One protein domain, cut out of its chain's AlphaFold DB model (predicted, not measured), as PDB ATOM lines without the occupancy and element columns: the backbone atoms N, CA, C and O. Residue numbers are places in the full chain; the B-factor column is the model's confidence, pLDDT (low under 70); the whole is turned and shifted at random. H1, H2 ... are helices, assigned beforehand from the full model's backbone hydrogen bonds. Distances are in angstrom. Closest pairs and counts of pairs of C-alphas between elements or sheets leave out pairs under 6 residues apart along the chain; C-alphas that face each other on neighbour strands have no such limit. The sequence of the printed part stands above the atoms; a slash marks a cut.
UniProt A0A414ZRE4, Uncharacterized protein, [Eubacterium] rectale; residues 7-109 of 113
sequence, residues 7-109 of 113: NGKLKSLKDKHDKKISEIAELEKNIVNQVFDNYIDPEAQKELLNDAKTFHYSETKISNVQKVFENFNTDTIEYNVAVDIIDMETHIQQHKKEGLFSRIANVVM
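Overview. This is residues 7 to 109 of the 113 residues of an uncharacterized protein of [Eubacterium] rectale (UniProt A0A414ZRE4). Two long helices, H1 and H4, meet as a wide V, and a helical hairpin of H2 and H3 packs on H4. Residues 7 to 24 and 97 to 109 stick out. The 103 printed residues have four named helices, H1 to H4, and no named strand: all helix, only just extended, close to loose, radius of gyration of the C-alphas 19.3 A, spans 71 by 37 by 23 A.

Arrangement. Look in H1, residues 7 to 38: residues 28 to 35 alone touch H4, residues 79 to 108, closest C-alphas Val 32 and Ala 82, 5.6 A, at a steep tilt of 56 degrees. H2, residues 42 to 54, and H3, residues 59 to 70, run opposite ways at 10 degrees, a shallow tilt. In each helix every O i to N i+4 pair is within hydrogen-bond range.

Along the chain. Find C-alpha 7 at (214.254, 135.252, 98.214); from there H1 runs 46.8 A. H4 runs 43.7 A to C-alpha 108 at (239.400, 181.337, 144.349).

Size, cuts and confidence. The printed part has no cut and no long link. Residues 74 and 99 to 109 have pLDDT under 70.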
ATOM      1  N   ASN A   7     215.519 134.706  97.741       74.19
ATOM      2  CA  ASN A   7     214.254 135.252  98.214       74.19
ATOM      3  C   ASN A   7     214.001 135.060  99.721       74.19
ATOM      4  O   ASN A   7     213.485 135.960 100.373       74.19
ATOM      5  N   GLY A   8     214.396 133.923 100.308       82.69
ATOM      6  CA  GLY A   8     214.237 133.685 101.748       82.69
ATOM      7  C   GLY A   8     215.139 134.583 102.601       82.69
ATOM      8  O   GLY A   8     214.718 135.073 103.647       82.69
ATOM      9  N   LYS A   9     216.363 134.858 102.124       85.56
ATOM     10  CA  LYS A   9     217.284 135.800 102.780       85.56
ATOM     11  C   LYS A   9     216.774 137.238 102.665       85.56
ATOM     12  O   LYS A   9     216.734 137.934 103.676       85.56
ATOM     13  N   LEU A  10     216.332 137.653 101.476       89.88
ATOM     14  CA  LEU A  10     215.761 138.987 101.252       89.88
ATOM     15  C   LEU A  10     214.516 139.229 102.111       89.88
ATOM     16  O   LEU A  10     214.421 140.271 102.753       89.88
ATOM     17  N   LYS A  11     213.623 138.237 102.216       92.00
ATOM     18  CA  LYS A  11     212.464 138.305 103.113       92.00
ATOM     19  C   LYS A  11     212.887 138.538 104.566       92.00
ATOM     20  O   LYS A  11     212.394 139.461 105.196       92.00
ATOM     21  N   SER A  12     213.871 137.786 105.064       91.69
ATOM     22  CA  SER A  12     214.355 137.961 106.442       91.69
ATOM     23  C   SER A  12     214.997 139.330 106.708       91.69
ATOM     24  O   SER A  12     214.921 139.834 107.825       91.69
ATOM     25  N   LEU A  13     215.639 139.938 105.702       93.31
ATOM     26  CA  LEU A  13     216.191 141.290 105.817       93.31
ATOM     27  C   LEU A  13     215.077 142.336 105.860       93.31
ATOM     28  O   LEU A  13     215.139 143.236 106.692       93.31
ATOM     29  N   LYS A  14     214.044 142.178 105.025       94.44
ATOM     30  CA  LYS A  14     212.850 143.027 105.060       94.44
ATOM     31  C   LYS A  14     212.143 142.937 106.413       94.44
ATOM     32  O   LYS A  14     211.883 143.965 107.017       94.44
ATOM     33  N   ASP A  15     211.915 141.730 106.931       95.50
ATOM     34  CA  ASP A  15     211.242 141.543 108.224       95.50
ATOM     35  C   ASP A  15     212.026 142.216 109.373       95.50
ATOM     36  O   ASP A  15     211.439 142.812 110.276       95.50
ATOM     37  N   LYS A  16     213.369 142.179 109.329       95.69
ATOM     38  CA  LYS A  16     214.227 142.909 110.283       95.69
ATOM     39  C   LYS A  16     214.111 144.423 110.138       95.69
ATOM     40  O   LYS A  16     214.074 145.116 111.149       95.69
ATOM     41  N   HIS A  17     214.101 144.921 108.906       96.06
ATOM     42  CA  HIS A  17     213.940 146.341 108.615       96.06
ATOM     43  C   HIS A  17     212.592 146.860 109.126       96.06
ATOM     44  O   HIS A  17     212.559 147.840 109.860       96.06
ATOM     45  N   ASP A  18     211.502 146.154 108.830       95.31
ATOM     46  CA  ASP A  18     210.159 146.550 109.259       95.31
ATOM     47  C   ASP A  18     210.042 146.538 110.787       95.31
ATOM     48  O   ASP A  18     209.506 147.475 111.375       95.31
ATOM     49  N   LYS A  19     210.638 145.535 111.450       96.81
ATOM     50  CA  LYS A  19     210.733 145.517 112.913       96.81
ATOM     51  C   LYS A  19     211.483 146.740 113.450       96.81
ATOM     52  O   LYS A  19     211.041 147.339 114.423       96.81
ATOM     53  N   LYS A  20     212.599 147.120 112.820       96.88
ATOM     54  CA  LYS A  20     213.377 148.300 113.216       96.88
ATOM     55  C   LYS A  20     212.599 149.599 113.025       96.88
ATOM     56  O   LYS A  20     212.699 150.462 113.884       96.88
ATOM     57  N   ILE A  21     211.795 149.716 111.968       96.06
ATOM     58  CA  ILE A  21     210.892 150.860 111.784       96.06
ATOM     59  C   ILE A  21     209.897 150.950 112.941       96.06
ATOM     60  O   ILE A  21     209.729 152.023 113.511       96.06
ATOM     61  N   SER A  22     209.262 149.836 113.317       94.69
ATOM     62  CA  SER A  22     208.325 149.831 114.446       94.69
ATOM     63  C   SER A  22     209.005 150.182 115.772       94.69
ATOM     64  O   SER A  22     208.453 150.963 116.539       94.69
ATOM     65  N   GLU A  23     210.210 149.656 116.021       96.44
ATOM     66  CA  GLU A  23     211.008 149.997 117.208       96.44
ATOM     67  C   GLU A  23     211.358 151.497 117.245       96.44
ATOM     68  O   GLU A  23     211.252 152.121 118.297       96.44
ATOM     69  N   ILE A  24     211.745 152.089 116.108       95.06
ATOM     70  CA  ILE A  24     212.044 153.526 116.010       95.06
ATOM     71  C   ILE A  24     210.795 154.356 116.311       95.06
ATOM     72  O   ILE A  24     210.863 155.251 117.145       95.06
ATOM     73  N   ALA A  25     209.652 154.018 115.713       93.94
ATOM     74  CA  ALA A  25     208.405 154.747 115.941       93.94
ATOM     75  C   ALA A  25     207.965 154.717 117.419       93.94
ATOM     76  O   ALA A  25     207.458 155.707 117.947       93.94
ATOM     77  N   GLU A  26     208.172 153.593 118.111       95.50
ATOM     78  CA  GLU A  26     207.890 153.482 119.546       95.50
ATOM     79  C   GLU A  26     208.842 154.346 120.386       95.50
ATOM     80  O   GLU A  26     208.402 155.030 121.311       95.50
ATOM     81  N   LEU A  27     210.133 154.370 120.044       95.56
ATOM     82  CA  LEU A  27     211.118 155.232 120.702       95.56
ATOM     83  C   LEU A  27     210.816 156.719 120.492       95.56
ATOM     84  O   LEU A  27     210.828 157.475 121.462       95.56
ATOM     85  N   GLU A  28     210.506 157.132 119.264       94.00
ATOM     86  CA  GLU A  28     210.132 158.514 118.935       94.00
ATOM     87  C   GLU A  28     208.904 158.953 119.737       94.00
ATOM     88  O   GLU A  28     208.918 160.018 120.356       94.00
ATOM     89  N   LYS A  29     207.877 158.099 119.819       93.25
ATOM     90  CA  LYS A  29     206.688 158.357 120.638       93.25
ATOM     91  C   LYS A  29     207.024 158.502 122.123       93.25
ATOM     92  O   LYS A  29     206.497 159.391 122.786       93.25
ATOM     93  N   ASN A  30     207.889 157.641 122.655       94.38
ATOM     94  CA  ASN A  30     208.297 157.718 124.058       94.38
ATOM     95  C   ASN A  30     209.050 159.019 124.363       94.38
ATOM     96  O   ASN A  30     208.817 159.615 125.411       94.38
ATOM     97  N   ILE A  31     209.907 159.475 123.445       93.31
ATOM     98  CA  ILE A  31     210.616 160.756 123.566       93.31
ATOM     99  C   ILE A  31     209.619 161.917 123.579       93.31
ATOM    100  O   ILE A  31     209.667 162.748 124.483       93.31
ATOM    101  N   VAL A  32     208.686 161.941 122.623       93.31
ATOM    102  CA  VAL A  32     207.635 162.968 122.549       93.31
ATOM    103  C   VAL A  32     206.823 163.022 123.841       93.31
ATOM    104  O   VAL A  32     206.634 164.104 124.388       93.31
ATOM    105  N   ASN A  33     206.396 161.871 124.366       92.81
ATOM    106  CA  ASN A  33     205.623 161.811 125.606       92.81
ATOM    107  C   ASN A  33     206.414 162.339 126.810       92.81
ATOM    108  O   ASN A  33     205.873 163.106 127.594       92.81
ATOM    109  N   GLN A  34     207.693 161.976 126.947       93.38
ATOM    110  CA  GLN A  34     208.519 162.478 128.052       93.38
ATOM    111  C   GLN A  34     208.726 163.992 127.973       93.38
ATOM    112  O   GLN A  34     208.641 164.675 128.990       93.38
ATOM    113  N   VAL A  35     208.963 164.527 126.773       92.50
ATOM    114  CA  VAL A  35     209.046 165.980 126.574       92.50
ATOM    115  C   VAL A  35     207.707 166.637 126.900       92.50
ATOM    116  O   VAL A  35     207.681 167.640 127.606       92.50
ATOM    117  N   PHE A  36     206.593 166.064 126.448       91.62
ATOM    118  CA  PHE A  36     205.267 166.570 126.782       91.62
ATOM    119  C   PHE A  36     205.043 166.621 128.300       91.62
ATOM    120  O   PHE A  36     204.662 167.666 128.819       91.62
ATOM    121  N   ASP A  37     205.332 165.530 129.012       92.00
ATOM    122  CA  ASP A  37     205.144 165.432 130.461       92.00
ATOM    123  C   ASP A  37     206.009 166.451 131.222       92.00
ATOM    124  O   ASP A  37     205.534 167.081 132.167       92.00
ATOM    125  N   ASN A  38     207.254 166.669 130.784       91.25
ATOM    126  CA  ASN A  38     208.159 167.653 131.388       91.25
ATOM    127  C   ASN A  38     207.688 169.099 131.185       91.25
ATOM    128  O   ASN A  38     207.939 169.956 132.031       91.25
ATOM    129  N   TYR A  39     207.011 169.369 130.068       92.12
ATOM    130  CA  TYR A  39     206.591 170.709 129.663       92.12
ATOM    131  C   TYR A  39     205.084 170.927 129.752       92.12
ATOM    132  O   TYR A  39     204.578 171.905 129.212       92.12
ATOM    133  N   ILE A  40     204.354 170.063 130.458       90.31
ATOM    134  CA  ILE A  40     202.912 170.234 130.671       90.31
ATOM    135  C   ILE A  40     202.594 171.493 131.487       90.31
ATOM    136  O   ILE A  40     201.524 172.080 131.329       90.31
ATOM    137  N   ASP A  41     203.529 171.918 132.341       92.44
ATOM    138  CA  ASP A  41     203.434 173.143 133.126       92.44
ATOM    139  C   ASP A  41     203.852 174.367 132.284       92.44
ATOM    140  O   ASP A  41     205.007 174.452 131.847       92.44
ATOM    141  N   PRO A  42     202.961 175.357 132.081       91.75
ATOM    142  CA  PRO A  42     203.294 176.594 131.381       91.75
ATOM    143  C   PRO A  42     204.455 177.381 132.001       91.75
ATOM    144  O   PRO A  42     205.124 178.132 131.289       91.75
ATOM    145  N   GLU A  43     204.709 177.257 133.305       94.62
ATOM    146  CA  GLU A  43     205.857 177.928 133.925       94.62
ATOM    147  C   GLU A  43     207.182 177.276 133.511       94.62
ATOM    148  O   GLU A  43     208.118 177.994 133.162       94.62
ATOM    149  N   ALA A  44     207.236 175.943 133.411       93.50
ATOM    150  CA  ALA A  44     208.406 175.231 132.888       93.50
ATOM    151  C   ALA A  44     208.692 175.608 131.423       93.50
ATOM    152  O   ALA A  44     209.842 175.827 131.035       93.50
ATOM    153  N   GLN A  45     207.641 175.772 130.612       94.12
ATOM    154  CA  GLN A  45     207.759 176.257 129.231       94.12
ATOM    155  C   GLN A  45     208.379 177.661 129.166       94.12
ATOM    156  O   GLN A  45     209.283 177.918 128.364       94.12
ATOM    157  N   LYS A  46     207.905 178.585 130.012       94.62
ATOM    158  CA  LYS A  46     208.438 179.954 130.082       94.62
ATOM    159  C   LYS A  46     209.882 179.974 130.566       94.62
ATOM    160  O   LYS A  46     210.676 180.732 130.012       94.62
ATOM    161  N   GLU A  47     210.216 179.174 131.576       95.25
ATOM    162  CA  GLU A  47     211.577 179.074 132.105       95.25
ATOM    163  C   GLU A  47     212.550 178.622 131.014       95.25
ATOM    164  O   GLU A  47     213.533 179.321 130.765       95.25
ATOM    165  N   LEU A  48     212.223 177.551 130.278       95.50
ATOM    166  CA  LEU A  48     213.044 177.080 129.162       95.50
ATOM    167  C   LEU A  48     213.270 178.179 128.116       95.50
ATOM    168  O   LEU A  48     214.407 178.427 127.718       95.50
ATOM    169  N   LEU A  49     212.205 178.858 127.675       95.69
ATOM    170  CA  LEU A  49     212.316 179.906 126.655       95.69
ATOM    171  C   LEU A  49     213.133 181.110 127.138       95.69
ATOM    172  O   LEU A  49     213.872 181.706 126.349       95.69
ATOM    173  N   ASN A  50     212.995 181.490 128.407       95.38
ATOM    174  CA  ASN A  50     213.761 182.586 128.990       95.38
ATOM    175  C   ASN A  50     215.239 182.217 129.099       95.38
ATOM    176  O   ASN A  50     216.084 182.974 128.623       95.38
ATOM    177  N   ASP A  51     215.543 181.036 129.630       94.06
ATOM    178  CA  ASP A  51     216.910 180.539 129.733       94.06
ATOM    179  C   ASP A  51     217.559 180.397 128.353       94.06
ATOM    180  O   ASP A  51     218.690 180.837 128.153       94.06
ATOM    181  N   ALA A  52     216.843 179.862 127.365       93.38
ATOM    182  CA  ALA A  52     217.346 179.732 126.000       93.38
ATOM    183  C   ALA A  52     217.729 181.088 125.392       93.38
ATOM    184  O   ALA A  52     218.762 181.200 124.728       93.38
ATOM    185  N   LYS A  53     216.926 182.130 125.649       93.62
ATOM    186  CA  LYS A  53     217.233 183.510 125.242       93.62
ATOM    187  C   LYS A  53     218.444 184.058 125.998       93.62
ATOM    188  O   LYS A  53     219.314 184.666 125.379       93.62
ATOM    189  N   THR A  54     218.526 183.825 127.306       93.25
ATOM    190  CA  THR A  54     219.650 184.258 128.151       93.25
ATOM    191  C   THR A  54     220.971 183.619 127.733       93.25
ATOM    192  O   THR A  54     221.994 184.298 127.715       93.25
ATOM    193  N   PHE A  55     220.959 182.342 127.357       91.31
ATOM    194  CA  PHE A  55     222.144 181.604 126.913       91.31
ATOM    195  C   PHE A  55     222.348 181.638 125.392       91.31
ATOM    196  O   PHE A  55     223.098 180.823 124.856       91.31
ATOM    197  N   HIS A  56     221.713 182.587 124.698       90.31
ATOM    198  CA  HIS A  56     221.916 182.863 123.271       90.31
ATOM    199  C   HIS A  56     221.764 181.636 122.357       90.31
ATOM    200  O   HIS A  56     222.516 181.463 121.395       90.31
ATOM    201  N   TYR A  57     220.790 180.770 122.646       93.12
ATOM    202  CA  TYR A  57     220.452 179.667 121.752       93.12
ATOM    203  C   TYR A  57     219.843 180.185 120.433       93.12
ATOM    204  O   TYR A  57     219.461 181.349 120.313       93.12
ATOM    205  N   SER A  58     219.753 179.323 119.415       93.38
ATOM    206  CA  SER A  58     219.268 179.699 118.079       93.38
ATOM    207  C   SER A  58     217.870 180.334 118.122       93.38
ATOM    208  O   SER A  58     216.893 179.665 118.456       93.38
ATOM    209  N   GLU A  59     217.754 181.597 117.693       91.88
ATOM    210  CA  GLU A  59     216.478 182.330 117.663       91.88
ATOM    211  C   GLU A  59     215.405 181.618 116.831       91.88
ATOM    212  O   GLU A  59     214.234 181.586 117.211       91.88
ATOM    213  N   THR A  60     215.798 180.997 115.714       93.50
ATOM    214  CA  THR A  60     214.879 180.227 114.867       93.50
ATOM    215  C   THR A  60     214.308 179.026 115.619       93.50
ATOM    216  O   THR A  60     213.097 178.808 115.579       93.50
ATOM    217  N   LYS A  61     215.149 178.281 116.350       92.38
ATOM    218  CA  LYS A  61     214.694 177.146 117.166       92.38
ATOM    219  C   LYS A  61     213.837 177.605 118.349       92.38
ATOM    220  O   LYS A  61     212.786 177.021 118.584       92.38
ATOM    221  N   ILE A  62     214.218 178.692 119.027       93.44
ATOM    222  CA  ILE A  62     213.412 179.306 120.098       93.44
ATOM    223  C   ILE A  62     212.023 179.686 119.570       93.44
ATOM    224  O   ILE A  62     211.020 179.366 120.201       93.44
ATOM    225  N   SER A  63     211.941 180.323 118.398       93.81
ATOM    226  CA  SER A  63     210.661 180.711 117.792       93.81
ATOM    227  C   SER A  63     209.791 179.504 117.437       93.81
ATOM    228  O   SER A  63     208.580 179.543 117.652       93.81
ATOM    229  N   ASN A  64     210.387 178.427 116.918       91.31
ATOM    230  CA  ASN A  64     209.654 177.205 116.595       91.31
ATOM    231  C   ASN A  64     209.091 176.533 117.854       91.31
ATOM    232  O   ASN A  64     207.902 176.226 117.885       91.31
ATOM    233  N   VAL A  65     209.904 176.382 118.903       92.44
ATOM    234  CA  VAL A  65     209.454 175.829 120.193       92.44
ATOM    235  C   VAL A  65     208.377 176.715 120.821       92.44
ATOM    236  O   VAL A  65     207.351 176.209 121.266       92.44
ATOM    237  N   GLN A  66     208.540 178.042 120.777       93.81
ATOM    238  CA  GLN A  66     207.549 178.979 121.304       93.81
ATOM    239  C   GLN A  66     206.179 178.825 120.623       93.81
ATOM    240  O   GLN A  66     205.166 178.778 121.314       93.81
ATOM    241  N   LYS A  67     206.124 178.683 119.292       91.81
ATOM    242  CA  LYS A  67     204.855 178.465 118.564       91.81
ATOM    243  C   LYS A  67     204.148 177.172 118.973       91.81
ATOM    244  O   LYS A  67     202.917 177.112 118.948       91.81
ATOM    245  N   VAL A  68     204.920 176.142 119.314       90.50
ATOM    246  CA  VAL A  68     204.382 174.863 119.792       90.50
ATOM    247  C   VAL A  68     203.857 175.012 121.217       90.50
ATOM    248  O   VAL A  68     202.742 174.582 121.490       90.50
ATOM    249  N   PHE A  69     204.590 175.698 122.097       91.50
ATOM    250  CA  PHE A  69     204.135 176.010 123.457       91.50
ATOM    251  C   PHE A  69     202.878 176.896 123.477       91.50
ATOM    252  O   PHE A  69     201.987 176.687 124.293       91.50
ATOM    253  N   GLU A  70     202.728 177.824 122.530       89.31
ATOM    254  CA  GLU A  70     201.505 178.632 122.385       89.31
ATOM    255  C   GLU A  70     200.260 177.796 122.018       89.31
ATOM    256  O   GLU A  70     199.141 178.205 122.321       89.31
ATOM    257  N   ASN A  71     200.439 176.620 121.404       85.31
ATOM    258  CA  ASN A  71     199.358 175.716 120.989       85.31
ATOM    259  C   ASN A  71     199.450 174.337 121.670       85.31
ATOM    260  O   ASN A  71     199.001 173.339 121.106       85.31
ATOM    261  N   PHE A  72     200.040 174.291 122.868       80.81
ATOM    262  CA  PHE A  72     200.517 173.068 123.506       80.81
ATOM    263  C   PHE A  72     199.434 171.994 123.673       80.81
ATOM    264  O   PHE A  72     198.496 172.129 124.460       80.81
ATOM    265  N   ASN A  73     199.589 170.893 122.948       75.50
ATOM    266  CA  ASN A  73     198.827 169.662 123.116       75.50
ATOM    267  C   ASN A  73     199.663 168.443 122.680       75.50
ATOM    268  O   ASN A  73     200.681 168.578 121.996       75.50
ATOM    269  N   THR A  74     199.226 167.242 123.064       65.19
ATOM    270  CA  THR A  74     199.925 165.982 122.753       65.19
ATOM    271  C   THR A  74     200.091 165.722 121.256       65.19
ATOM    272  O   THR A  74     201.029 165.036 120.870       65.19
ATOM    273  N   ASP A  75     199.219 166.281 120.416       73.19
ATOM    274  CA  ASP A  75     199.258 166.095 118.962       73.19
ATOM    275  C   ASP A  75     200.176 167.120 118.264       73.19
ATOM    276  O   ASP A  75     200.540 166.939 117.105       73.19
ATOM    277  N   THR A  76     200.567 168.195 118.961       70.75
ATOM    278  CA  THR A  76     201.411 169.280 118.421       70.75
ATOM    279  C   THR A  76     202.905 169.104 118.663       70.75
ATOM    280  O   THR A  76     203.700 169.745 117.975       70.75
ATOM    281  N   ILE A  77     203.314 168.253 119.610       82.94
ATOM    282  CA  ILE A  77     204.736 167.951 119.807       82.94
ATOM    283  C   ILE A  77     205.129 166.825 118.858       82.94
ATOM    284  O   ILE A  77     204.974 165.643 119.147       82.94
ATOM    285  N   GLU A  78     205.670 167.200 117.707       89.00
ATOM    286  CA  GLU A  78     206.328 166.252 116.814       89.00
ATOM    287  C   GLU A  78     207.734 165.905 117.318       89.00
ATOM    288  O   GLU A  78     208.370 166.678 118.040       89.00
ATOM    289  N   TYR A  79     208.267 164.762 116.874       89.12
ATOM    290  CA  TYR A  79     209.606 164.305 117.253       89.12
ATOM    291  C   TYR A  79     210.697 165.362 117.012       89.12
ATOM    292  O   TYR A  79     211.542 165.578 117.874       89.12
ATOM    293  N   ASN A  80     210.644 166.085 115.889       89.88
ATOM    294  CA  ASN A  80     211.621 167.136 115.580       89.88
ATOM    295  C   ASN A  80     211.607 168.273 116.614       89.88
ATOM    296  O   ASN A  80     212.659 168.779 116.991       89.88
ATOM    297  N   VAL A  81     210.421 168.648 117.100       90.62
ATOM    298  CA  VAL A  81     210.276 169.677 118.137       90.62
ATOM    299  C   VAL A  81     210.775 169.149 119.478       90.62
ATOM    300  O   VAL A  81     211.468 169.865 120.196       90.62
ATOM    301  N   ALA A  82     210.467 167.891 119.804       92.38
ATOM    302  CA  ALA A  82     210.977 167.250 121.012       92.38
ATOM    303  C   ALA A  82     212.516 167.231 121.031       92.38
ATOM    304  O   ALA A  82     213.120 167.552 122.052       92.38
ATOM    305  N   VAL A  83     213.151 166.937 119.892       94.31
ATOM    306  CA  VAL A  83     214.610 167.026 119.731       94.31
ATOM    307  C   VAL A  83     215.105 168.459 119.931       94.31
ATOM    308  O   VAL A  83     216.057 168.663 120.677       94.31
ATOM    309  N   ASP A  84     214.445 169.460 119.342       93.88
ATOM    310  CA  ASP A  84     214.835 170.864 119.523       93.88
ATOM    311  C   ASP A  84     214.749 171.325 120.987       93.88
ATOM    312  O   ASP A  84     215.605 172.098 121.428       93.88
ATOM    313  N   ILE A  85     213.754 170.844 121.739       94.25
ATOM    314  CA  ILE A  85     213.609 171.097 123.181       94.25
ATOM    315  C   ILE A  85     214.750 170.434 123.961       94.25
ATOM    316  O   ILE A  85     215.402 171.103 124.760       94.25
ATOM    317  N   ILE A  86     215.049 169.159 123.692       95.25
ATOM    318  CA  ILE A  86     216.144 168.427 124.355       95.25
ATOM    319  C   ILE A  86     217.505 169.085 124.077       95.25
ATOM    320  O   ILE A  86     218.333 169.242 124.984       95.25
ATOM    321  N   ASP A  87     217.750 169.499 122.833       94.38
ATOM    322  CA  ASP A  87     218.968 170.218 122.454       94.38
ATOM    323  C   ASP A  87     219.074 171.552 123.210       94.38
ATOM    324  O   ASP A  87     220.142 171.906 123.716       94.38
ATOM    325  N   MET A  88     217.959 172.280 123.317       94.94
ATOM    326  CA  MET A  88     217.879 173.554 124.031       94.94
ATOM    327  C   MET A  88     218.160 173.382 125.529       94.94
ATOM    328  O   MET A  88     218.977 174.120 126.083       94.94
ATOM    329  N   GLU A  89     217.559 172.383 126.180       93.62
ATOM    330  CA  GLU A  89     217.850 172.031 127.576       93.62
ATOM    331  C   GLU A  89     219.332 171.709 127.778       93.62
ATOM    332  O   GLU A  89     219.964 172.194 128.721       93.62
ATOM    333  N   THR A  90     219.900 170.909 126.877       93.88
ATOM    334  CA  THR A  90     221.305 170.498 126.943       93.88
ATOM    335  C   THR A  90     222.233 171.709 126.839       93.88
ATOM    336  O   THR A  90     223.156 171.843 127.648       93.88
ATOM    337  N   HIS A  91     221.956 172.621 125.903       92.19
ATOM    338  CA  HIS A  91     222.684 173.882 125.730       92.19
ATOM    339  C   HIS A  91     222.642 174.742 127.001       92.19
ATOM    340  O   HIS A  91     223.682 175.169 127.510       92.19
ATOM    341  N   ILE A  92     221.451 174.932 127.575       91.31
ATOM    342  CA  ILE A  92     221.257 175.695 128.817       91.31
ATOM    343  C   ILE A  92     222.037 175.063 129.975       91.31
ATOM    344  O   ILE A  92     222.728 175.762 130.719       91.31
ATOM    345  N   GLN A  93     221.961 173.742 130.145       90.88
ATOM    346  CA  GLN A  93     222.646 173.049 131.239       90.88
ATOM    347  C   GLN A  93     224.170 173.141 131.134       90.88
ATOM    348  O   GLN A  93     224.843 173.254 132.165       90.88
ATOM    349  N   GLN A  94     224.727 173.091 129.923       89.25
ATOM    350  CA  GLN A  94     226.164 173.252 129.702       89.25
ATOM    351  C   GLN A  94     226.624 174.653 130.115       89.25
ATOM    352  O   GLN A  94     227.523 174.776 130.949       89.25
ATOM    353  N   HIS A  95     225.930 175.699 129.668       87.12
ATOM    354  CA  HIS A  95     226.290 177.070 130.025       87.12
ATOM    355  C   HIS A  95     226.009 177.426 131.493       87.12
ATOM    356  O   HIS A  95     226.789 178.159 132.107       87.12
ATOM    357  N   LYS A  96     224.961 176.866 132.114       85.31
ATOM    358  CA  LYS A  96     224.745 176.992 133.569       85.31
ATOM    359  C   LYS A  96     225.920 176.397 134.354       85.31
ATOM    360  O   LYS A  96     226.378 177.008 135.319       85.31
ATOM    361  N   LYS A  97     226.443 175.237 133.939       77.00
ATOM    362  CA  LYS A  97     227.623 174.615 134.566       77.00
ATOM    363  C   LYS A  97     228.874 175.472 134.384       77.00
ATOM    364  O   LYS A  97     229.563 175.735 135.364       77.00
ATOM    365  N   GLU A  98     229.142 175.953 133.174       72.44
ATOM    366  CA  GLU A  98     230.280 176.841 132.892       72.44
ATOM    367  C   GLU A  98     230.233 178.131 133.722       72.44
ATOM    368  O   GLU A  98     231.238 178.524 134.315       72.44
ATOM    369  N   GLY A  99     229.057 178.755 133.836       68.50
ATOM    370  CA  GLY A  99     228.858 179.942 134.666       68.50
ATOM    371  C   GLY A  99     229.126 179.687 136.153       68.50
ATOM    372  O   GLY A  99     229.698 180.543 136.829       68.50
ATOM    373  N   LEU A 100     228.771 178.504 136.666       66.50
ATOM    374  CA  LEU A 100     229.097 178.097 138.038       66.50
ATOM    375  C   LEU A 100     230.604 177.886 138.230       66.50
ATOM    376  O   LEU A 100     231.163 178.392 139.202       66.50
ATOM    377  N   PHE A 101     231.275 177.200 137.302       60.59
ATOM    378  CA  PHE A 101     232.726 176.992 137.378       60.59
ATOM    379  C   PHE A 101     233.508 178.306 137.268       60.59
ATOM    380  O   PHE A 101     234.444 178.517 138.035       60.59
ATOM    381  N   SER A 102     233.090 179.216 136.387       58.91
ATOM    382  CA  SER A 102     233.687 180.550 136.243       58.91
ATOM    383  C   SER A 102     233.527 181.396 137.512       58.91
ATOM    384  O   SER A 102     234.486 182.008 137.980       58.91
ATOM    385  N   ARG A 103     232.347 181.362 138.152       59.16
ATOM    386  CA  ARG A 103     232.124 182.045 139.439       59.16
ATOM    387  C   ARG A 103     233.006 181.494 140.556       59.16
ATOM    388  O   ARG A 103     233.515 182.279 141.343       59.16
ATOM    389  N   ILE A 104     233.208 180.179 140.624       61.00
ATOM    390  CA  ILE A 104     234.103 179.579 141.626       61.00
ATOM    391  C   ILE A 104     235.562 179.943 141.325       61.00
ATOM    392  O   ILE A 104     236.280 180.333 142.238       61.00
ATOM    393  N   ALA A 105     235.996 179.892 140.062       58.59
ATOM    394  CA  ALA A 105     237.354 180.275 139.674       58.59
ATOM    395  C   ALA A 105     237.674 181.744 140.014       58.59
ATOM    396  O   ALA A 105     238.742 182.022 140.552       58.59
ATOM    397  N   ASN A 106     236.726 182.662 139.796       54.41
ATOM    398  CA  ASN A 106     236.883 184.077 140.152       54.41
ATOM    399  C   ASN A 106     236.840 184.346 141.666       54.41
ATOM    400  O   ASN A 106     237.327 185.378 142.102       54.41
ATOM    401  N   VAL A 107     236.262 183.451 142.472       57.28
ATOM    402  CA  VAL A 107     236.262 183.568 143.945       57.28
ATOM    403  C   VAL A 107     237.535 182.968 144.559       57.28
ATOM    404  O   VAL A 107     237.918 183.341 145.664       57.28
ATOM    405  N   VAL A 108     238.195 182.037 143.863       56.53
ATOM    406  CA  VAL A 108     239.400 181.337 144.349       56.53
ATOM    407  C   VAL A 108     240.700 182.018 143.905       56.53
ATOM    408  O   VAL A 108     241.742 181.747 144.495       56.53
ATOM    409  N   MET A 109     240.662 182.921 142.923       51.38
ATOM    410  CA  MET A 109     241.765 183.852 142.670       51.38
ATOM    411  C   MET A 109     241.577 185.087 143.561       51.38
ATOM    412  O   MET A 109     240.755 185.936 143.215       51.38
TER     413      MET A 109